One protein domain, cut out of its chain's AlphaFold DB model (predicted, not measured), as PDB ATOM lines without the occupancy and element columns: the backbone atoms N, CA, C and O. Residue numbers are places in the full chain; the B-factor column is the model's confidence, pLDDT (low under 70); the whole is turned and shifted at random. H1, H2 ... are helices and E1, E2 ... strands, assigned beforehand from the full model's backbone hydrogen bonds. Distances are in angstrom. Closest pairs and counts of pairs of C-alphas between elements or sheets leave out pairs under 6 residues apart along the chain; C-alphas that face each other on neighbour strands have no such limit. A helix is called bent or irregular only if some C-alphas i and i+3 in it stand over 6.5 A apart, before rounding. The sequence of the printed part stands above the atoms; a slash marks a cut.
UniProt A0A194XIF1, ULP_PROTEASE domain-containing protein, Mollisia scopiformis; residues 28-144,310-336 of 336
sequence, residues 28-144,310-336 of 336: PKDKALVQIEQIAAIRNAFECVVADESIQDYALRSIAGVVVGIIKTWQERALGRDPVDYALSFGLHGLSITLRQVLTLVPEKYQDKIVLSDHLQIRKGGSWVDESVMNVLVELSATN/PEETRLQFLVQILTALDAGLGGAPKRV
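Overview. This is residues 28 to 144 and 310 to 336 of the 336 residues of the protein "ULP_PROTEASE domain-containing protein" of Mollisia scopiformis (UniProt A0A194XIF1). Three long helices, H1, H2 and H6, stand side by side in a row with H2 in the middle, and the short H3 packs on H2 and H6. H5 stands about perpendicular to H6, with the small hairpin E1 and E2 packed on H5, while the short H4 meets H1 on another side. The printed part has 144 residues, with six named helices and two named strands in the order H1, H2, E1, E2, H3, H4, H5, H6. The class is mostly helix, and the one sheet, E1 - E2, is antiparallel. The whole is compact, with a radius of gyration of the C-alphas of 14.7 A and spans of 47 by 43 by 26 A.

Arrangement. E1, residues 87 to 90, and E2, residues 95 to 98, form an antiparallel hairpin at 143 degrees; N 88 and O 97 are 2.9 A apart and N 90 and O 95 are 2.8 A apart, within hydrogen-bond range. The closest C-alphas of E2 and H5, residues 131 to 144, are those of Ile 97 and Ser 132, 6.0 A. With its residues 137 to 140 alone, H5 touches H6, residues 310 to 326, about perpendicular at 76 degrees; the closest C-alphas are those of Leu 137 and Phe 317, 6.8 A. H6 touches H2, residues 58 to 77, at a shallow tilt of 31 degrees, the same way, closest at the C-alphas of Ile 70 and Leu 322, 5.6 A. H1, residues 28 to 51, and H2 form a helical hairpin and touch, closest at the C-alphas of Phe 46 and Ala 64, 5.0 A; their shallow tilt of 33 degrees is only just short of steep. H3, residues 99 to 105, touches H6, closest at the C-alphas of Leu 105 and Arg 314, 5.6 A, and only just touches H2, with 3 pairs of C-alphas within 8 A, closest at those of Trp 74 and Leu 99, 7.1 A. H4, residues 108 to 114, only just touches H1, with 3 pairs within 8 A, closest at the C-alphas of Ala 45 and Ile 114, 6.4 A. H1 and H6 are apart. Every O i to N i+4 pair is within hydrogen-bond range in H1, H2 and H6; the counts are 8 of 10 in H5 and 1 of 3 in both H3 and H4, where 4 of 4 and 3 of 4 O i to N i+3 pairs are within range.

Along the chain. H1 begins at C-alpha 28, (-40.235, -64.777, -53.458), and is 34.6 A long. H2 is 29.1 A, H6 24.1 A and H5 20.9 A long. H6 ends at C-alpha 326, (-34.604, -36.729, -44.383). H5 is irregular, with C-alphas 141 and 144 7.3 A apart, and H4 only just so, with C-alphas 109 and 112 6.6 A apart.

Size, cuts and confidence. The C-alphas farthest apart, those of Ser 54 and Val 336, are 49.2 A apart. Residues 145 to 309 are not printed, and C-alphas 144 and 310 are 22.0 A apart across the cut. The link from H4 to H5, residues 115 to 130, is long. The mean pLDDT of the printed part is 80.2; residues 28 to 34, 92 to 93, 112 to 127, 143 to 144 and 333 to 336 are under 70.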
ATOM      1  N   PRO A  28     -40.893 -66.043 -53.793       66.25
ATOM      2  CA  PRO A  28     -40.235 -64.777 -53.458       66.25
ATOM      3  C   PRO A  28     -41.205 -63.639 -53.100       66.25
ATOM      4  O   PRO A  28     -40.828 -62.713 -52.388       66.25
ATOM      5  N   LYS A  29     -42.451 -63.703 -53.591       63.81
ATOM      6  CA  LYS A  29     -43.506 -62.740 -53.256       63.81
ATOM      7  C   LYS A  29     -44.069 -62.972 -51.857       63.81
ATOM      8  O   LYS A  29     -44.266 -61.997 -51.141       63.81
ATOM      9  N   ASP A  30     -44.282 -64.228 -51.472       58.03
ATOM     10  CA  ASP A  30     -44.787 -64.583 -50.141       58.03
ATOM     11  C   ASP A  30     -43.747 -64.236 -49.073       58.03
ATOM     12  O   ASP A  30     -44.069 -63.585 -48.082       58.03
ATOM     13  N   LYS A  31     -42.468 -64.532 -49.347       62.53
ATOM     14  CA  LYS A  31     -41.351 -64.142 -48.480       62.53
ATOM     15  C   LYS A  31     -41.273 -62.621 -48.286       62.53
ATOM     16  O   LYS A  31     -41.169 -62.148 -47.157       62.53
ATOM     17  N   ALA A  32     -41.375 -61.851 -49.373       60.72
ATOM     18  CA  ALA A  32     -41.356 -60.390 -49.300       60.72
ATOM     19  C   ALA A  32     -42.559 -59.827 -48.522       60.72
ATOM     20  O   ALA A  32     -42.400 -58.869 -47.768       60.72
ATOM     21  N   LEU A  33     -43.748 -60.421 -48.670       63.84
ATOM     22  CA  LEU A  33     -44.942 -60.016 -47.925       63.84
ATOM     23  C   LEU A  33     -44.776 -60.260 -46.419       63.84
ATOM     24  O   LEU A  33     -45.013 -59.349 -45.627       63.84
ATOM     25  N   VAL A  34     -44.284 -61.442 -46.038       64.75
ATOM     26  CA  VAL A  34     -43.975 -61.787 -44.642       64.75
ATOM     27  C   VAL A  34     -42.977 -60.791 -44.045       64.75
ATOM     28  O   VAL A  34     -43.182 -60.291 -42.941       64.75
ATOM     29  N   GLN A  35     -41.929 -60.423 -44.783       71.19
ATOM     30  CA  GLN A  35     -40.936 -59.451 -44.313       71.19
ATOM     31  C   GLN A  35     -41.500 -58.022 -44.188       71.19
ATOM     32  O   GLN A  35     -41.141 -57.302 -43.255       71.19
ATOM     33  N   ILE A  36     -42.417 -57.607 -45.072       74.19
ATOM     34  CA  ILE A  36     -43.124 -56.318 -44.955       74.19
ATOM     35  C   ILE A  36     -43.941 -56.265 -43.658       74.19
ATOM     36  O   ILE A  36     -43.855 -55.278 -42.921       74.19
ATOM     37  N   GLU A  37     -44.709 -57.317 -43.367       76.56
ATOM     38  CA  GLU A  37     -45.523 -57.414 -42.150       76.56
ATOM     39  C   GLU A  37     -44.655 -57.450 -40.889       76.56
ATOM     40  O   GLU A  37     -44.928 -56.730 -39.928       76.56
ATOM     41  N   GLN A  38     -43.554 -58.206 -40.915       75.38
ATOM     42  CA  GLN A  38     -42.578 -58.248 -39.824       75.38
ATOM     43  C   GLN A  38     -41.973 -56.870 -39.542       75.38
ATOM     44  O   GLN A  38     -41.863 -56.465 -38.385       75.38
ATOM     45  N   ILE A  39     -41.612 -56.111 -40.579       79.94
ATOM     46  CA  ILE A  39     -41.044 -54.769 -40.400       79.94
ATOM     47  C   ILE A  39     -42.084 -53.769 -39.907       79.94
ATOM     48  O   ILE A  39     -41.760 -52.916 -39.079       79.94
ATOM     49  N   ALA A  40     -43.340 -53.890 -40.340       83.06
ATOM     50  CA  ALA A  40     -44.431 -53.110 -39.764       83.06
ATOM     51  C   ALA A  40     -44.634 -53.439 -38.275       83.06
ATOM     52  O   ALA A  40     -44.794 -52.525 -37.469       83.06
ATOM     53  N   ALA A  41     -44.561 -54.717 -37.890       79.19
ATOM     54  CA  ALA A  41     -44.652 -55.138 -36.494       79.19
ATOM     55  C   ALA A  41     -43.493 -54.589 -35.644       79.19
ATOM     56  O   ALA A  41     -43.739 -54.054 -34.564       79.19
ATOM     57  N   ILE A  42     -42.253 -54.638 -36.150       80.50
ATOM     58  CA  ILE A  42     -41.091 -54.034 -35.479       80.50
ATOM     59  C   ILE A  42     -41.287 -52.531 -35.301       80.50
ATOM     60  O   ILE A  42     -41.087 -52.013 -34.202       80.50
ATOM     61  N   ARG A  43     -41.705 -51.819 -36.356       88.19
ATOM     62  CA  ARG A  43     -41.971 -50.377 -36.276       88.19
ATOM     63  C   ARG A  43     -42.997 -50.071 -35.187       88.19
ATOM     64  O   ARG A  43     -42.732 -49.230 -34.337       88.19
ATOM     65  N   ASN A  44     -44.119 -50.793 -35.173       85.19
ATOM     66  CA  ASN A  44     -45.174 -50.609 -34.179       85.19
ATOM     67  C   ASN A  44     -44.675 -50.909 -32.752       85.19
ATOM     68  O   ASN A  44     -45.040 -50.207 -31.815       85.19
ATOM     69  N   ALA A  45     -43.807 -51.912 -32.570       82.94
ATOM     70  CA  ALA A  45     -43.197 -52.195 -31.269       82.94
ATOM     71  C   ALA A  45     -42.332 -51.019 -30.777       82.94
ATOM     72  O   ALA A  45     -42.445 -50.617 -29.618       82.94
ATOM     73  N   PHE A  46     -41.523 -50.416 -31.655       85.94
ATOM     74  CA  PHE A  46     -40.773 -49.205 -31.314       85.94
ATOM     75  C   PHE A  46     -41.691 -47.993 -31.070       85.94
ATOM     76  O   PHE A  46     -41.437 -47.228 -30.143       85.94
ATOM     77  N   GLU A  47     -42.776 -47.826 -31.831       89.25
ATOM     78  CA  GLU A  47     -43.777 -46.772 -31.594       89.25
ATOM     79  C   GLU A  47     -44.417 -46.903 -30.203       89.25
ATOM     80  O   GLU A  47     -44.541 -45.906 -29.490       89.25
ATOM     81  N   CYS A  48     -44.742 -48.126 -29.770       86.06
ATOM     82  CA  CYS A  48     -45.224 -48.392 -28.414       86.06
ATOM     83  C   CYS A  48     -44.198 -47.975 -27.351       86.06
ATOM     84  O   CYS A  48     -44.571 -47.329 -26.376       86.06
ATOM     85  N   VAL A  49     -42.909 -48.279 -27.549       86.06
ATOM     86  CA  VAL A  49     -41.833 -47.852 -26.632       86.06
ATOM     87  C   VAL A  49     -41.732 -46.325 -26.548       86.06
ATOM     88  O   VAL A  49     -41.493 -45.774 -25.475       86.06
ATOM     89  N   VAL A  50     -41.911 -45.617 -27.666       87.06
ATOM     90  CA  VAL A  50     -41.886 -44.145 -27.694       87.06
ATOM     91  C   VAL A  50     -43.077 -43.557 -26.933       87.06
ATOM     92  O   VAL A  50     -42.898 -42.601 -26.166       87.06
ATOM     93  N   ALA A  51     -44.268 -44.128 -27.144       87.88
ATOM     94  CA  ALA A  51     -45.532 -43.666 -26.576       87.88
ATOM     95  C   ALA A  51     -45.710 -44.017 -25.088       87.88
ATOM     96  O   ALA A  51     -46.437 -43.317 -24.385       87.88
ATOM     97  N   ASP A  52     -45.060 -45.072 -24.597       85.56
ATOM     98  CA  ASP A  52     -45.148 -45.484 -23.199       85.56
ATOM     99  C   ASP A  52     -44.284 -44.591 -22.290       85.56
ATOM    100  O   ASP A  52     -43.083 -44.795 -22.100       85.56
ATOM    101  N   GLU A  53     -44.919 -43.581 -21.695       88.81
ATOM    102  CA  GLU A  53     -44.289 -42.659 -20.744       88.81
ATOM    103  C   GLU A  53     -43.824 -43.336 -19.442       88.81
ATOM    104  O   GLU A  53     -43.030 -42.750 -18.699       88.81
ATOM    105  N   SER A  54     -44.271 -44.566 -19.156       86.38
ATOM    106  CA  SER A  54     -43.810 -45.314 -17.983       86.38
ATOM    107  C   SER A  54     -42.375 -45.828 -18.146       86.38
ATOM    108  O   SER A  54     -41.674 -46.018 -17.145       86.38
ATOM    109  N   ILE A  55     -41.887 -45.972 -19.386       83.62
ATOM    110  CA  ILE A  55     -40.508 -46.367 -19.684       83.62
ATOM    111  C   ILE A  55     -39.558 -45.215 -19.327       83.62
ATOM    112  O   ILE A  55     -39.429 -44.226 -20.046       83.62
ATOM    113  N   GLN A  56     -38.840 -45.369 -18.212       88.50
ATOM    114  CA  GLN A  56     -37.869 -44.376 -17.724       88.50
ATOM    115  C   GLN A  56     -36.503 -44.447 -18.430       88.50
ATOM    116  O   GLN A  56     -35.647 -43.589 -18.217       88.50
ATOM    117  N   ASP A  57     -36.277 -45.462 -19.269       88.75
ATOM    118  CA  ASP A  57     -35.048 -45.596 -20.051       88.75
ATOM    119  C   ASP A  57     -35.069 -44.621 -21.243       88.75
ATOM    120  O   ASP A  57     -35.579 -44.915 -22.327       88.75
ATOM    121  N   TYR A  58     -34.540 -43.416 -21.018       89.25
ATOM    122  CA  TYR A  58     -34.504 -42.346 -22.017       89.25
ATOM    123  C   TYR A  58     -33.678 -42.710 -23.261       89.25
ATOM    124  O   TYR A  58     -34.033 -42.311 -24.375       89.25
ATOM    125  N   ALA A  59     -32.599 -43.483 -23.097       88.94
ATOM    126  CA  ALA A  59     -31.758 -43.911 -24.210       88.94
ATOM    127  C   ALA A  59     -32.521 -44.877 -25.124       88.94
ATOM    128  O   ALA A  59     -32.570 -44.668 -26.338       88.94
ATOM    129  N   LEU A  60     -33.225 -45.850 -24.534       88.88
ATOM    130  CA  LEU A  60     -34.134 -46.736 -25.258       88.88
ATOM    131  C   LEU A  60     -35.204 -45.951 -26.033       88.88
ATOM    132  O   LEU A  60     -35.382 -46.186 -27.227       88.88
ATOM    133  N   ARG A  61     -35.893 -45.001 -25.388       89.56
ATOM    134  CA  ARG A  61     -36.940 -44.196 -26.048       89.56
ATOM    135  C   ARG A  61     -36.391 -43.358 -27.204       89.56
ATOM    136  O   ARG A  61     -37.034 -43.261 -28.247       89.56
ATOM    137  N   SER A  62     -35.194 -42.799 -27.044       93.94
ATOM    138  CA  SER A  62     -34.527 -42.013 -28.088       93.94
ATOM    139  C   SER A  62     -34.149 -42.880 -29.289       93.94
ATOM    140  O   SER A  62     -34.465 -42.535 -30.426       93.94
ATOM    141  N   ILE A  63     -33.539 -44.043 -29.042       92.44
ATOM    142  CA  ILE A  63     -33.205 -45.018 -30.088       92.44
ATOM    143  C   ILE A  63     -34.475 -45.479 -30.802       92.44
ATOM    144  O   ILE A  63     -34.507 -45.497 -32.031       92.44
ATOM    145  N   ALA A  64     -35.536 -45.786 -30.052       90.69
ATOM    146  CA  ALA A  64     -36.817 -46.195 -30.610       90.69
ATOM    147  C   ALA A  64     -37.395 -45.140 -31.559       90.69
ATOM    148  O   ALA A  64     -37.744 -45.467 -32.692       90.69
ATOM    149  N   GLY A  65     -37.420 -43.870 -31.145       93.81
ATOM    150  CA  GLY A  65     -37.918 -42.774 -31.978       93.81
ATOM    151  C   GLY A  65     -37.155 -42.625 -33.295       93.81
ATOM    152  O   GLY A  65     -37.767 -42.495 -34.355       93.81
ATOM    153  N   VAL A  66     -35.822 -42.707 -33.251       96.25
ATOM    154  CA  VAL A  66     -34.983 -42.605 -34.455       96.25
ATOM    155  C   VAL A  66     -35.183 -43.812 -35.377       96.25
ATOM    156  O   VAL A  66     -35.331 -43.648 -36.588       96.25
ATOM    157  N   VAL A  67     -35.243 -45.025 -34.819       93.38
ATOM    158  CA  VAL A  67     -35.451 -46.257 -35.597       93.38
ATOM    159  C   VAL A  67     -36.818 -46.268 -36.284       93.38
ATOM    160  O   VAL A  67     -36.893 -46.661 -37.448       93.38
ATOM    161  N   VAL A  68     -37.882 -45.779 -35.634       93.75
ATOM    162  CA  VAL A  68     -39.207 -45.613 -36.269       93.75
ATOM    163  C   VAL A  68     -39.106 -44.738 -37.518       93.75
ATOM    164  O   VAL A  68     -39.619 -45.120 -38.573       93.75
ATOM    165  N   GLY A  69     -38.407 -43.602 -37.422       95.44
ATOM    166  CA  GLY A  69     -38.174 -42.708 -38.558       95.44
ATOM    167  C   GLY A  69     -37.439 -43.401 -39.708       95.44
ATOM    168  O   GLY A  69     -37.875 -43.330 -40.856       95.44
ATOM    169  N   ILE A  70     -36.371 -44.144 -39.395       94.94
ATOM    170  CA  ILE A  70     -35.594 -44.896 -40.392       94.94
ATOM    171  C   ILE A  70     -36.463 -45.950 -41.086       94.94
ATOM    172  O   ILE A  70     -36.500 -45.987 -42.316       94.94
ATOM    173  N   ILE A  71     -37.172 -46.790 -40.320       92.19
ATOM    174  CA  ILE A  71     -38.008 -47.868 -40.871       92.19
ATOM    175  C   ILE A  71     -39.092 -47.294 -41.781       92.19
ATOM    176  O   ILE A  71     -39.295 -47.806 -42.883       92.19
ATOM    177  N   LYS A  72     -39.765 -46.221 -41.351       92.50
ATOM    178  CA  LYS A  72     -40.817 -45.572 -42.139       92.50
ATOM    179  C   LYS A  72     -40.286 -45.112 -43.497       92.50
ATOM    180  O   LYS A  72     -40.841 -45.492 -44.526       92.50
ATOM    181  N   THR A  73     -39.172 -44.383 -43.504       91.69
ATOM    182  CA  THR A  73     -38.543 -43.926 -44.750       91.69
ATOM    183  C   THR A  73     -38.106 -45.098 -45.632       91.69
ATOM    184  O   THR A  73     -38.233 -45.038 -46.856       91.69
ATOM    185  N   TRP A  74     -37.637 -46.199 -45.037       91.19
ATOM    186  CA  TRP A  74     -37.266 -47.403 -45.783       91.19
ATOM    187  C   TRP A  74     -38.461 -48.072 -46.462       91.19
ATOM    188  O   TRP A  74     -38.389 -48.405 -47.643       91.19
ATOM    189  N   GLN A  75     -39.572 -48.233 -45.738       88.25
ATOM    190  CA  GLN A  75     -40.813 -48.802 -46.272       88.25
ATOM    191  C   GLN A  75     -41.360 -47.963 -47.433       88.25
ATOM    192  O   GLN A  75     -41.770 -48.518 -48.451       88.25
ATOM    193  N   GLU A  76     -41.312 -46.634 -47.312       89.25
ATOM    194  CA  GLU A  76     -41.719 -45.708 -48.375       89.25
ATOM    195  C   GLU A  76     -40.837 -45.850 -49.629       89.25
ATOM    196  O   GLU A  76     -41.342 -45.849 -50.754       89.25
ATOM    197  N   ARG A  77     -39.520 -46.026 -49.453       88.31
ATOM    198  CA  ARG A  77     -38.549 -46.108 -50.561       88.31
ATOM    199  C   ARG A  77     -38.401 -47.498 -51.176       88.31
ATOM    200  O   ARG A  77     -37.937 -47.598 -52.309       88.31
ATOM    201  N   ALA A  78     -38.812 -48.560 -50.487       82.81
ATOM    202  CA  ALA A  78     -38.745 -49.926 -51.007       82.81
ATOM    203  C   ALA A  78     -39.735 -50.195 -52.161       82.81
ATOM    204  O   ALA A  78     -39.580 -51.188 -52.872       82.81
ATOM    205  N   LEU A  79     -40.729 -49.319 -52.392       77.88
ATOM    206  CA  LEU A  79     -41.668 -49.364 -53.530       77.88
ATOM    207  C   LEU A  79     -42.311 -50.752 -53.762       77.88
ATOM    208  O   LEU A  79     -42.414 -51.222 -54.897       77.88
ATOM    209  N   GLY A  80     -42.721 -51.431 -52.686       70.94
ATOM    210  CA  GLY A  80     -43.354 -52.757 -52.745       70.94
ATOM    211  C   GLY A  80     -42.385 -53.941 -52.861       70.94
ATOM    212  O   GLY A  80     -42.824 -55.066 -53.094       70.94
ATOM    213  N   ARG A  81     -41.075 -53.707 -52.714       78.69
ATOM    214  CA  ARG A  81     -40.062 -54.754 -52.494       78.69
ATOM    215  C   ARG A  81     -39.936 -55.069 -51.004       78.69
ATOM    216  O   ARG A  81     -40.448 -54.320 -50.178       78.69
ATOM    217  N   ASP A  82     -39.214 -56.142 -50.681       79.56
ATOM    218  CA  ASP A  82     -38.840 -56.463 -49.301       79.56
ATOM    219  C   ASP A  82     -38.040 -55.300 -48.673       79.56
ATOM    220  O   ASP A  82     -36.908 -55.051 -49.093       79.56
ATOM    221  N   PRO A  83     -38.592 -54.583 -47.678       77.62
ATOM    222  CA  PRO A  83     -37.928 -53.442 -47.062       77.62
ATOM    223  C   PRO A  83     -36.720 -53.847 -46.210       77.62
ATOM    224  O   PRO A  83     -35.895 -52.990 -45.907       77.62
ATOM    225  N   VAL A  84     -36.587 -55.121 -45.820       79.81
ATOM    226  CA  VAL A  84     -35.469 -55.601 -44.999       79.81
ATOM    227  C   VAL A  84     -34.182 -55.646 -45.809       79.81
ATOM    228  O   VAL A  84     -33.163 -55.106 -45.373       79.81
ATOM    229  N   ASP A  85     -34.245 -56.289 -46.975       79.38
ATOM    230  CA  ASP A  85     -33.085 -56.559 -47.824       79.38
ATOM    231  C   ASP A  85     -32.974 -55.570 -49.006       79.38
ATOM    232  O   ASP A  85     -31.990 -55.590 -49.748       79.38
ATOM    233  N   TYR A  86     -33.934 -54.649 -49.176       85.25
ATOM    234  CA  TYR A  86     -33.799 -53.547 -50.128       85.25
ATOM    235  C   TYR A  86     -32.714 -52.563 -49.678       85.25
ATOM    236  O   TYR A  86     -32.823 -51.923 -48.629       85.25
ATOM    237  N   ALA A  87     -31.665 -52.434 -50.490       88.75
ATOM    238  CA  ALA A  87     -30.570 -51.516 -50.226       88.75
ATOM    239  C   ALA A  87     -30.909 -50.090 -50.681       88.75
ATOM    240  O   ALA A  87     -31.398 -49.892 -51.795       88.75
ATOM    241  N   LEU A  88     -30.592 -49.103 -49.843       89.19
ATOM    242  CA  LEU A  88     -30.570 -47.690 -50.217       89.19
ATOM    243  C   LEU A  88     -29.126 -47.230 -50.387       89.19
ATOM    244  O   LEU A  88     -28.261 -47.605 -49.595       89.19
ATOM    245  N   SER A  89     -28.882 -46.407 -51.405       87.38
ATOM    246  CA  SER A  89     -27.569 -45.830 -51.686       87.38
ATOM    247  C   SER A  89     -27.428 -44.445 -51.063       87.38
ATOM    248  O   SER A  89     -28.254 -43.556 -51.291       87.38
ATOM    249  N   PHE A  90     -26.345 -44.258 -50.320       84.81
ATOM    250  CA  PHE A  90     -25.951 -43.030 -49.648       84.81
ATOM    251  C   PHE A  90     -24.744 -42.398 -50.345       84.81
ATOM    252  O   PHE A  90     -23.945 -43.073 -50.999       84.81
ATOM    253  N   GLY A  91     -24.624 -41.082 -50.169       70.06
ATOM    254  CA  GLY A  91     -23.430 -40.339 -50.549       70.06
ATOM    255  C   GLY A  91     -23.187 -40.205 -52.056       70.06
ATOM    256  O   GLY A  91     -24.044 -40.493 -52.893       70.06
ATOM    257  N   LEU A  92     -22.000 -39.699 -52.390       62.41
ATOM    258  CA  LEU A  92     -21.551 -39.481 -53.769       62.41
ATOM    259  C   LEU A  92     -20.985 -40.762 -54.385       62.41
ATOM    260  O   LEU A  92     -21.033 -40.926 -55.603       62.41
ATOM    261  N   HIS A  93     -20.482 -41.666 -53.543       67.38
ATOM    262  CA  HIS A  93     -19.813 -42.894 -53.969       67.38
ATOM    263  C   HIS A  93     -20.786 -44.072 -54.133       67.38
ATOM    264  O   HIS A  93     -20.372 -45.163 -54.513       67.38
ATOM    265  N   GLY A  94     -22.085 -43.862 -53.881       72.19
ATOM    266  CA  GLY A  94     -23.124 -44.873 -54.094       72.19
ATOM    267  C   GLY A  94     -23.068 -46.040 -53.106       72.19
ATOM    268  O   GLY A  94     -23.581 -47.122 -53.407       72.19
ATOM    269  N   LEU A  95     -22.462 -45.835 -51.930       84.69
ATOM    270  CA  LEU A  95     -22.391 -46.849 -50.882       84.69
ATOM    271  C   LEU A  95     -23.798 -47.268 -50.479       84.69
ATOM    272  O   LEU A  95     -24.648 -46.427 -50.205       84.69
ATOM    273  N   SER A  96     -24.058 -48.570 -50.468       88.25
ATOM    274  CA  SER A  96     -25.407 -49.091 -50.270       88.25
ATOM    275  C   SER A  96     -25.480 -49.945 -49.017       88.25
ATOM    276  O   SER A  96     -24.622 -50.794 -48.796       88.25
ATOM    277  N   ILE A  97     -26.515 -49.718 -48.212       91.00
ATOM    278  CA  ILE A  97     -26.804 -50.490 -47.000       91.00
ATOM    279  C   ILE A  97     -28.269 -50.905 -47.000       91.00
ATOM    280  O   ILE A  97     -29.092 -50.231 -47.615       91.00
ATOM    281  N   THR A  98     -28.601 -52.006 -46.333       90.44
ATOM    282  CA  THR A  98     -29.979 -52.482 -46.138       90.44
ATOM    283  C   THR A  98     -30.513 -52.084 -44.765       90.44
ATOM    284  O   THR A  98     -29.744 -51.783 -43.847       90.44
ATOM    285  N   LEU A  99     -31.836 -52.138 -44.580       89.88
ATOM    286  CA  LEU A  99     -32.440 -51.891 -43.270       89.88
ATOM    287  C   LEU A  99     -31.926 -52.888 -42.226       89.88
ATOM    288  O   LEU A  99     -31.610 -52.496 -41.105       89.88
ATOM    289  N   ARG A 100     -31.761 -54.162 -42.607       86.19
ATOM    290  CA  ARG A 100     -31.167 -55.193 -41.742       86.19
ATOM    291  C   ARG A 100     -29.805 -54.772 -41.198       86.19
ATOM    292  O   ARG A 100     -29.549 -54.943 -40.011       86.19
ATOM    293  N   GLN A 101     -28.947 -54.225 -42.057       88.19
ATOM    294  CA  GLN A 101     -27.625 -53.753 -41.658       88.19
ATOM    295  C   GLN A 101     -27.723 -52.522 -40.750       88.19
ATOM    296  O   GLN A 101     -27.037 -52.470 -39.735       88.19
ATOM    297  N   VAL A 102     -28.609 -51.564 -41.040       91.56
ATOM    298  CA  VAL A 102     -28.812 -50.383 -40.178       91.56
ATOM    299  C   VAL A 102     -29.281 -50.778 -38.776       91.56
ATOM    300  O   VAL A 102     -28.798 -50.226 -37.788       91.56
ATOM    301  N   LEU A 103     -30.165 -51.775 -38.665       88.88
ATOM    302  CA  LEU A 103     -30.660 -52.266 -37.374       88.88
ATOM    303  C   LEU A 103     -29.554 -52.867 -36.489       88.88
ATOM    304  O   LEU A 103     -29.739 -52.938 -35.276       88.88
ATOM    305  N   THR A 104     -28.379 -53.195 -37.041       87.81
ATOM    306  CA  THR A 104     -27.216 -53.609 -36.233       87.81
ATOM    307  C   THR A 104     -26.651 -52.499 -35.350       87.81
ATOM    308  O   THR A 104     -25.917 -52.767 -34.397       87.81
ATOM    309  N   LEU A 105     -27.017 -51.241 -35.611       91.88
ATOM    310  CA  LEU A 105     -26.665 -50.116 -34.751       91.88
ATOM    311  C   LEU A 105     -27.480 -50.096 -33.454       91.88
ATOM    312  O   LEU A 105     -27.007 -49.517 -32.478       91.88
ATOM    313  N   VAL A 106     -28.639 -50.762 -33.393       89.62
ATOM    314  CA  VAL A 106     -29.426 -50.878 -32.157       89.62
ATOM    315  C   VAL A 106     -28.610 -51.656 -31.112       89.62
ATOM    316  O   VAL A 106     -28.208 -52.789 -31.396       89.62
ATOM    317  N   PRO A 107     -28.352 -51.090 -29.914       87.12
ATOM    318  CA  PRO A 107     -27.605 -51.770 -28.859       87.12
ATOM    319  C   PRO A 107     -28.189 -53.145 -28.522       87.12
ATOM    320  O   PRO A 107     -29.405 -53.293 -28.404       87.12
ATOM    321  N   GLU A 108     -27.320 -54.135 -28.301       82.31
ATOM    322  CA  GLU A 108     -27.714 -55.534 -28.066       82.31
ATOM    323  C   GLU A 108     -28.733 -55.677 -26.924       82.31
ATOM    324  O   GLU A 108     -29.749 -56.349 -27.085       82.31
ATOM    325  N   LYS A 109     -28.547 -54.941 -25.816       81.56
ATOM    326  CA  LYS A 109     -29.467 -54.929 -24.659       81.56
ATOM    327  C   LYS A 109     -30.916 -54.530 -24.987       81.56
ATOM    328  O   LYS A 109     -31.808 -54.716 -24.156       81.56
ATOM    329  N   TYR A 110     -31.149 -53.942 -26.160       79.94
ATOM    330  CA  TYR A 110     -32.465 -53.555 -26.662       79.94
ATOM    331  C   TYR A 110     -32.964 -54.455 -27.798       79.94
ATOM    332  O   TYR A 110     -34.154 -54.426 -28.098       79.94
ATOM    333  N   GLN A 111     -32.108 -55.293 -28.390       71.25
ATOM    334  CA  GLN A 111     -32.510 -56.211 -29.458       71.25
ATOM    335  C   GLN A 111     -33.464 -57.293 -28.943       71.25
ATOM    336  O   GLN A 111     -34.502 -57.524 -29.558       71.25
ATOM    337  N   ASP A 112     -33.205 -57.869 -27.769       61.81
ATOM    338  CA  ASP A 112     -34.101 -58.864 -27.156       61.81
ATOM    339  C   ASP A 112     -35.470 -58.279 -26.784       61.81
ATOM    340  O   ASP A 112     -36.477 -58.981 -26.763       61.81
ATOM    341  N   LYS A 113     -35.519 -56.975 -26.497       59.34
ATOM    342  CA  LYS A 113     -36.751 -56.287 -26.099       59.34
ATOM    343  C   LYS A 113     -37.633 -55.896 -27.288       59.34
ATOM    344  O   LYS A 113     -38.789 -55.554 -27.066       59.34
ATOM    345  N   ILE A 114     -37.091 -55.868 -28.512       59.19
ATOM    346  CA  ILE A 114     -37.747 -55.181 -29.641       59.19
ATOM    347  C   ILE A 114     -37.605 -55.907 -30.989       59.19
ATOM    348  O   ILE A 114     -38.485 -55.805 -31.840       59.19
ATOM    349  N   VAL A 115     -36.511 -56.637 -31.209       56.50
ATOM    350  CA  VAL A 115     -36.106 -57.171 -32.521       56.50
ATOM    351  C   VAL A 115     -36.252 -58.697 -32.603       56.50
ATOM    352  O   VAL A 115     -36.627 -59.208 -33.656       56.50
ATOM    353  N   LEU A 116     -36.029 -59.434 -31.508       51.25
ATOM    354  CA  LEU A 116     -36.074 -60.905 -31.486       51.25
ATOM    355  C   LEU A 116     -37.473 -61.490 -31.213       51.25
ATOM    356  O   LEU A 116     -37.630 -62.352 -30.350       51.25
ATOM    357  N   SER A 117     -38.495 -61.074 -31.965       46.97
ATOM    358  CA  SER A 117     -39.597 -62.024 -32.193       46.97
ATOM    359  C   SER A 117     -39.081 -63.109 -33.147       46.97
ATOM    360  O   SER A 117     -38.282 -62.794 -34.031       46.97
ATOM    361  N   ASP A 118     -39.506 -64.368 -32.983       44.38
ATOM    362  CA  ASP A 118     -39.028 -65.580 -33.695       44.38
ATOM    363  C   ASP A 118     -39.074 -65.517 -35.245       44.38
ATOM    364  O   ASP A 118     -38.753 -66.477 -35.948       44.38
ATOM    365  N   HIS A 119     -39.472 -64.378 -35.797       41.75
ATOM    366  CA  HIS A 119     -39.784 -64.122 -37.189       41.75
ATOM    367  C   HIS A 119     -38.653 -63.419 -37.958       41.75
ATOM    368  O   HIS A 119     -38.524 -63.629 -39.163       41.75
ATOM    369  N   LEU A 120     -37.776 -62.662 -37.287       48.03
ATOM    370  CA  LEU A 120     -36.577 -62.082 -37.897       48.03
ATOM    371  C   LEU A 120     -35.338 -62.672 -37.236       48.03
ATOM    372  O   LEU A 120     -34.927 -62.255 -36.159       48.03
ATOM    373  N   GLN A 121     -34.692 -63.621 -37.919       46.22
ATOM    374  CA  GLN A 121     -33.346 -64.081 -37.567       46.22
ATOM    375  C   GLN A 121     -32.307 -62.984 -37.865       46.22
ATOM    376  O   GLN A 121     -31.382 -63.164 -38.659       46.22
ATOM    377  N   ILE A 122     -32.444 -61.812 -37.245       49.75
ATOM    378  CA  ILE A 122     -31.282 -60.978 -36.969       49.75
ATOM    379  C   ILE A 122     -30.506 -61.813 -35.951       49.75
ATOM    380  O   ILE A 122     -31.011 -62.091 -34.867       49.75
ATOM    381  N   ARG A 123     -29.373 -62.390 -36.384       45.81
ATOM    382  CA  ARG A 123     -28.589 -63.376 -35.617       45.81
ATOM    383  C   ARG A 123     -28.499 -62.945 -34.146       45.81
ATOM    384  O   ARG A 123     -28.361 -61.756 -33.891       45.81
ATOM    385  N   LYS A 124     -28.462 -63.895 -33.202       40.03
ATOM    386  CA  LYS A 124     -28.209 -63.692 -31.748       40.03
ATOM    387  C   LYS A 124     -26.848 -63.021 -31.395       40.03
ATOM    388  O   LYS A 124     -26.342 -63.189 -30.299       40.03
ATOM    389  N   GLY A 125     -26.251 -62.282 -32.330       47.84
ATOM    390  CA  GLY A 125     -25.126 -61.355 -32.183       47.84
ATOM    391  C   GLY A 125     -25.344 -60.123 -33.076       47.84
ATOM    392  O   GLY A 125     -24.431 -59.650 -33.742       47.84
ATOM    393  N   GLY A 126     -26.592 -59.661 -33.182       54.88
ATOM    394  CA  GLY A 126     -27.078 -58.731 -34.201       54.88
ATOM    395  C   GLY A 126     -26.627 -57.286 -34.038       54.88
ATOM    396  O   GLY A 126     -27.103 -56.435 -34.775       54.88
ATOM    397  N   SER A 127     -25.760 -56.969 -33.078       62.47
ATOM    398  CA  SER A 127     -25.221 -55.621 -32.834       62.47
ATOM    399  C   SER A 127     -23.880 -55.365 -33.532       62.47
ATOM    400  O   SER A 127     -23.290 -54.290 -33.381       62.47
ATOM    401  N   TRP A 128     -23.382 -56.349 -34.284       84.19
ATOM    402  CA  TRP A 128     -22.116 -56.264 -34.996       84.19
ATOM    403  C   TRP A 128     -22.292 -55.394 -36.230       84.19
ATOM    404  O   TRP A 128     -23.014 -55.751 -37.160       84.19
ATOM    405  N   VAL A 129     -21.643 -54.233 -36.210       88.94
ATOM    406  CA  VAL A 129     -21.769 -53.255 -37.288       88.94
ATOM    407  C   VAL A 129     -21.058 -53.785 -38.535       88.94
ATOM    408  O   VAL A 129     -19.885 -54.160 -38.485       88.94
ATOM    409  N   ASP A 130     -21.791 -53.827 -39.645       86.56
ATOM    410  CA  ASP A 130     -21.279 -54.230 -40.955       86.56
ATOM    411  C   ASP A 130     -20.368 -53.148 -41.557       86.56
ATOM    412  O   ASP A 130     -20.610 -51.951 -41.371       86.56
ATOM    413  N   GLU A 131     -19.363 -53.557 -42.336       87.75
ATOM    414  CA  GLU A 131     -18.442 -52.629 -43.006       87.75
ATOM    415  C   GLU A 131     -19.176 -51.592 -43.856       87.75
ATOM    416  O   GLU A 131     -18.809 -50.420 -43.877       87.75
ATOM    417  N   SER A 132     -20.241 -52.010 -44.540       88.19
ATOM    418  CA  SER A 132     -21.030 -51.148 -45.417       88.19
ATOM    419  C   SER A 132     -21.653 -50.001 -44.618       88.19
ATOM    420  O   SER A 132     -21.613 -48.850 -45.051       88.19
ATOM    421  N   VAL A 133     -22.153 -50.291 -43.411       91.94
ATOM    422  CA  VAL A 133     -22.687 -49.280 -42.485       91.94
ATOM    423  C   VAL A 133     -21.568 -48.380 -41.984       91.94
ATOM    424  O   VAL A 133     -21.721 -47.163 -41.992       91.94
ATOM    425  N   MET A 134     -20.425 -48.952 -41.603       93.69
ATOM    426  CA  MET A 134     -19.267 -48.181 -41.149       93.69
ATOM    427  C   MET A 134     -18.768 -47.211 -42.232       93.69
ATOM    428  O   MET A 134     -18.507 -46.046 -41.935       93.69
ATOM    429  N   ASN A 135     -18.691 -47.656 -43.488       90.69
ATOM    430  CA  ASN A 135     -18.284 -46.835 -44.627       90.69
ATOM    431  C   ASN A 135     -19.289 -45.707 -44.899       90.69
ATOM    432  O   ASN A 135     -18.872 -44.563 -45.074       90.69
ATOM    433  N   VAL A 136     -20.600 -45.994 -44.869       91.19
ATOM    434  CA  VAL A 136     -21.642 -44.956 -44.990       91.19
ATOM    435  C   VAL A 136     -21.522 -43.933 -43.862       91.19
ATOM    436  O   VAL A 136     -21.554 -42.734 -44.123       91.19
ATOM    437  N   LEU A 137     -21.330 -44.370 -42.616       93.62
ATOM    438  CA  LEU A 137     -21.162 -43.463 -41.477       93.62
ATOM    439  C   LEU A 137     -19.926 -42.574 -41.628       93.62
ATOM    440  O   LEU A 137     -19.996 -41.379 -41.341       93.62
ATOM    441  N   VAL A 138     -18.810 -43.129 -42.114       92.44
ATOM    442  CA  VAL A 138     -17.622 -42.333 -42.431       92.44
ATOM    443  C   VAL A 138     -17.929 -41.322 -43.525       92.44
ATOM    444  O   VAL A 138     -17.637 -40.148 -43.323       92.44
ATOM    445  N   GLU A 139     -18.560 -41.725 -44.631       88.19
ATOM    446  CA  GLU A 139     -18.900 -40.818 -45.736       88.19
ATOM    447  C   GLU A 139     -19.818 -39.674 -45.278       88.19
ATOM    448  O   GLU A 139     -19.528 -38.506 -45.549       88.19
ATOM    449  N   LEU A 140     -20.869 -39.979 -44.512       88.75
ATOM    450  CA  LEU A 140     -21.790 -38.977 -43.963       88.75
ATOM    451  C   LEU A 140     -21.093 -38.015 -42.982       88.75
ATOM    452  O   LEU A 140     -21.435 -36.833 -42.916       88.75
ATOM    453  N   SER A 141     -20.090 -38.493 -42.242       87.50
ATOM    454  CA  SER A 141     -19.337 -37.713 -41.247       87.50
ATOM    455  C   SER A 141     -18.070 -37.028 -41.784       87.50
ATOM    456  O   SER A 141     -17.461 -36.211 -41.073       87.50
ATOM    457  N   ALA A 142     -17.645 -37.359 -43.006       72.00
ATOM    458  CA  ALA A 142     -16.388 -36.930 -43.626       72.00
ATOM    459  C   ALA A 142     -16.456 -35.542 -44.286       72.00
ATOM    460  O   ALA A 142     -15.459 -35.098 -44.860       72.00
ATOM    461  N   THR A 143     -17.565 -34.809 -44.138       64.19
ATOM    462  CA  THR A 143     -17.725 -33.416 -44.609       64.19
ATOM    463  C   THR A 143     -16.648 -32.458 -44.079       64.19
ATOM    464  O   THR A 143     -16.377 -31.438 -44.704       64.19
ATOM    465  N   ASN A 144     -15.981 -32.820 -42.975       61.56
ATOM    466  CA  ASN A 144     -14.868 -32.089 -42.359       61.56
ATOM    467  C   ASN A 144     -13.538 -32.872 -42.384       61.56
ATOM    468  O   ASN A 144     -12.727 -32.755 -41.460       61.56
ATOM    469  N   PRO A 310     -20.457 -46.245 -26.141       92.44
ATOM    470  CA  PRO A 310     -20.946 -46.931 -27.330       92.44
ATOM    471  C   PRO A 310     -22.445 -46.741 -27.551       92.44
ATOM    472  O   PRO A 310     -22.891 -46.752 -28.695       92.44
ATOM    473  N   GLU A 311     -23.229 -46.552 -26.491       91.31
ATOM    474  CA  GLU A 311     -24.673 -46.390 -26.599       91.31
ATOM    475  C   GLU A 311     -25.025 -45.016 -27.161       91.31
ATOM    476  O   GLU A 311     -25.766 -44.922 -28.143       91.31
ATOM    477  N   GLU A 312     -24.426 -43.963 -26.601       94.31
ATOM    478  CA  GLU A 312     -24.576 -42.612 -27.137       94.31
ATOM    479  C   GLU A 312     -24.062 -42.545 -28.583       94.31
ATOM    480  O   GLU A 312     -24.723 -41.992 -29.461       94.31
ATOM    481  N   THR A 313     -22.919 -43.176 -28.863       95.69
ATOM    482  CA  THR A 313     -22.329 -43.198 -30.211       95.69
ATOM    483  C   THR A 313     -23.238 -43.912 -31.217       95.69
ATOM    484  O   THR A 313     -23.449 -43.413 -32.323       95.69
ATOM    485  N   ARG A 314     -23.833 -45.055 -30.849       95.06
ATOM    486  CA  ARG A 314     -24.805 -45.773 -31.689       95.06
ATOM    487  C   ARG A 314     -26.041 -44.925 -31.981       95.06
ATOM    488  O   ARG A 314     -26.479 -44.877 -33.131       95.06
ATOM    489  N   LEU A 315     -26.570 -44.216 -30.981       95.12
ATOM    490  CA  LEU A 315     -27.664 -43.264 -31.182       95.12
ATOM    491  C   LEU A 315     -27.255 -42.146 -32.151       95.12
ATOM    492  O   LEU A 315     -27.997 -41.852 -33.084       95.12
ATOM    493  N   GLN A 316     -26.062 -41.566 -31.991       96.25
ATOM    494  CA  GLN A 316     -25.550 -40.541 -32.907       96.25
ATOM    495  C   GLN A 316     -25.428 -41.067 -34.346       96.25
ATOM    496  O   GLN A 316     -25.790 -40.358 -35.284       96.25
ATOM    497  N   PHE A 317     -24.982 -42.311 -34.544       96.62
ATOM    498  CA  PHE A 317     -24.931 -42.945 -35.866       96.62
ATOM    499  C   PHE A 317     -26.320 -43.139 -36.482       96.62
ATOM    500  O   PHE A 317     -26.524 -42.805 -37.648       96.62
ATOM    501  N   LEU A 318     -27.293 -43.613 -35.701       96.19
ATOM    502  CA  LEU A 318     -28.683 -43.723 -36.149       96.19
ATOM    503  C   LEU A 318     -29.258 -42.351 -36.537       96.19
ATOM    504  O   LEU A 318     -29.869 -42.217 -37.597       96.19
ATOM    505  N   VAL A 319     -29.015 -41.314 -35.728       96.56
ATOM    506  CA  VAL A 319     -29.448 -39.936 -36.020       96.56
ATOM    507  C   VAL A 319     -28.815 -39.416 -37.310       96.56
ATOM    508  O   VAL A 319     -29.504 -38.778 -38.104       96.56
ATOM    509  N   GLN A 320     -27.534 -39.701 -37.558       94.62
ATOM    510  CA  GLN A 320     -26.866 -39.313 -38.805       94.62
ATOM    511  C   GLN A 320     -27.508 -39.970 -40.029       94.62
ATOM    512  O   GLN A 320     -27.758 -39.285 -41.020       94.62
ATOM    513  N   ILE A 321     -27.819 -41.268 -39.954       94.88
ATOM    514  CA  ILE A 321     -28.512 -41.982 -41.033       94.88
ATOM    515  C   ILE A 321     -29.900 -41.378 -41.264       94.88
ATOM    516  O   ILE A 321     -30.237 -41.072 -42.405       94.88
ATOM    517  N   LEU A 322     -30.687 -41.153 -40.207       95.44
ATOM    518  CA  LEU A 322     -32.012 -40.539 -40.330       95.44
ATOM    519  C   LEU A 322     -31.935 -39.131 -40.935       95.44
ATOM    520  O   LEU A 322     -32.666 -38.822 -41.866       95.44
ATOM    521  N   THR A 323     -30.991 -38.308 -40.477       93.75
ATOM    522  CA  THR A 323     -30.784 -36.953 -41.014       93.75
ATOM    523  C   THR A 323     -30.438 -36.992 -42.504       93.75
ATOM    524  O   THR A 323     -30.949 -36.188 -43.284       93.75
ATOM    525  N   ALA A 324     -29.589 -37.936 -42.925       91.75
ATOM    526  CA  ALA A 324     -29.262 -38.130 -44.336       91.75
ATOM    527  C   ALA A 324     -30.499 -38.553 -45.144       91.75
ATOM    528  O   ALA A 324     -30.768 -37.986 -46.204       91.75
ATOM    529  N   LEU A 325     -31.292 -39.489 -44.613       91.62
ATOM    530  CA  LEU A 325     -32.552 -39.907 -45.218       91.62
ATOM    531  C   LEU A 325     -33.513 -38.721 -45.386       91.62
ATOM    532  O   LEU A 325     -34.007 -38.523 -46.498       91.62
ATOM    533  N   ASP A 326     -33.721 -37.906 -44.353       91.38
ATOM    534  CA  ASP A 326     -34.604 -36.729 -44.383       91.38
ATOM    535  C   ASP A 326     -34.121 -35.660 -45.376       91.38
ATOM    536  O   ASP A 326     -34.924 -35.010 -46.044       91.38
ATOM    537  N   ALA A 327     -32.803 -35.533 -45.555       88.88
ATOM    538  CA  ALA A 327     -32.193 -34.672 -46.568       88.88
ATOM    539  C   ALA A 327     -32.289 -35.232 -48.006       88.88
ATOM    540  O   ALA A 327     -31.794 -34.611 -48.947       88.88
ATOM    541  N   GLY A 328     -32.889 -36.411 -48.199       84.50
ATOM    542  CA  GLY A 328     -32.987 -37.085 -49.499       84.50
ATOM    543  C   GLY A 328     -31.717 -37.833 -49.924       84.50
ATOM    544  O   GLY A 328     -31.656 -38.356 -51.037       84.50
ATOM    545  N   LEU A 329     -30.714 -37.932 -49.048       81.00
ATOM    546  CA  LEU A 329     -29.484 -38.695 -49.257       81.00
ATOM    547  C   LEU A 329     -29.736 -40.152 -48.835       81.00
ATOM    548  O   LEU A 329     -29.586 -40.515 -47.674       81.00
ATOM    549  N   GLY A 330     -30.213 -40.978 -49.768       73.00
ATOM    550  CA  GLY A 330     -30.601 -42.372 -49.505       73.00
ATOM    551  C   GLY A 330     -31.537 -42.921 -50.579       73.00
ATOM    552  O   GLY A 330     -32.659 -43.330 -50.279       73.00
ATOM    553  N   GLY A 331     -31.143 -42.801 -51.844       75.50
ATOM    554  CA  GLY A 331     -31.997 -43.125 -52.987       75.50
ATOM    555  C   GLY A 331     -31.978 -44.606 -53.353       75.50
ATOM    556  O   GLY A 331     -31.141 -45.371 -52.877       75.50
ATOM    557  N   ALA A 332     -32.874 -45.001 -54.260       71.62
ATOM    558  CA  ALA A 332     -32.744 -46.280 -54.947       71.62
ATOM    559  C   ALA A 332     -31.355 -46.364 -55.615       71.62
ATOM    560  O   ALA A 332     -30.924 -45.365 -56.207       71.62
ATOM    561  N   PRO A 333     -30.670 -47.523 -55.570       64.44
ATOM    562  CA  PRO A 333     -29.391 -47.680 -56.240       64.44
ATOM    563  C   PRO A 333     -29.514 -47.300 -57.709       64.44
ATOM    564  O   PRO A 333     -30.396 -47.793 -58.423       64.44
ATOM    565  N   LYS A 334     -28.645 -46.392 -58.166       59.16
ATOM    566  CA  LYS A 334     -28.550 -46.087 -59.593       59.16
ATOM    567  C   LYS A 334     -28.137 -47.380 -60.291       59.16
ATOM    568  O   LYS A 334     -27.174 -48.017 -59.874       59.16
ATOM    569  N   ARG A 335     -28.879 -47.790 -61.325       47.91
ATOM    570  CA  ARG A 335     -28.416 -48.864 -62.210       47.91
ATOM    571  C   ARG A 335     -27.141 -48.351 -62.876       47.91
ATOM    572  O   ARG A 335     -27.229 -47.389 -63.637       47.91
ATOM    573  N   VAL A 336     -26.001 -48.919 -62.492       39.88
ATOM    574  CA  VAL A 336     -24.712 -48.703 -63.155       39.88
ATOM    575  C   VAL A 336     -24.695 -49.506 -64.442       39.88
ATOM    576  O   VAL A 336     -25.142 -50.678 -64.392       39.88
TER     577      VAL A 336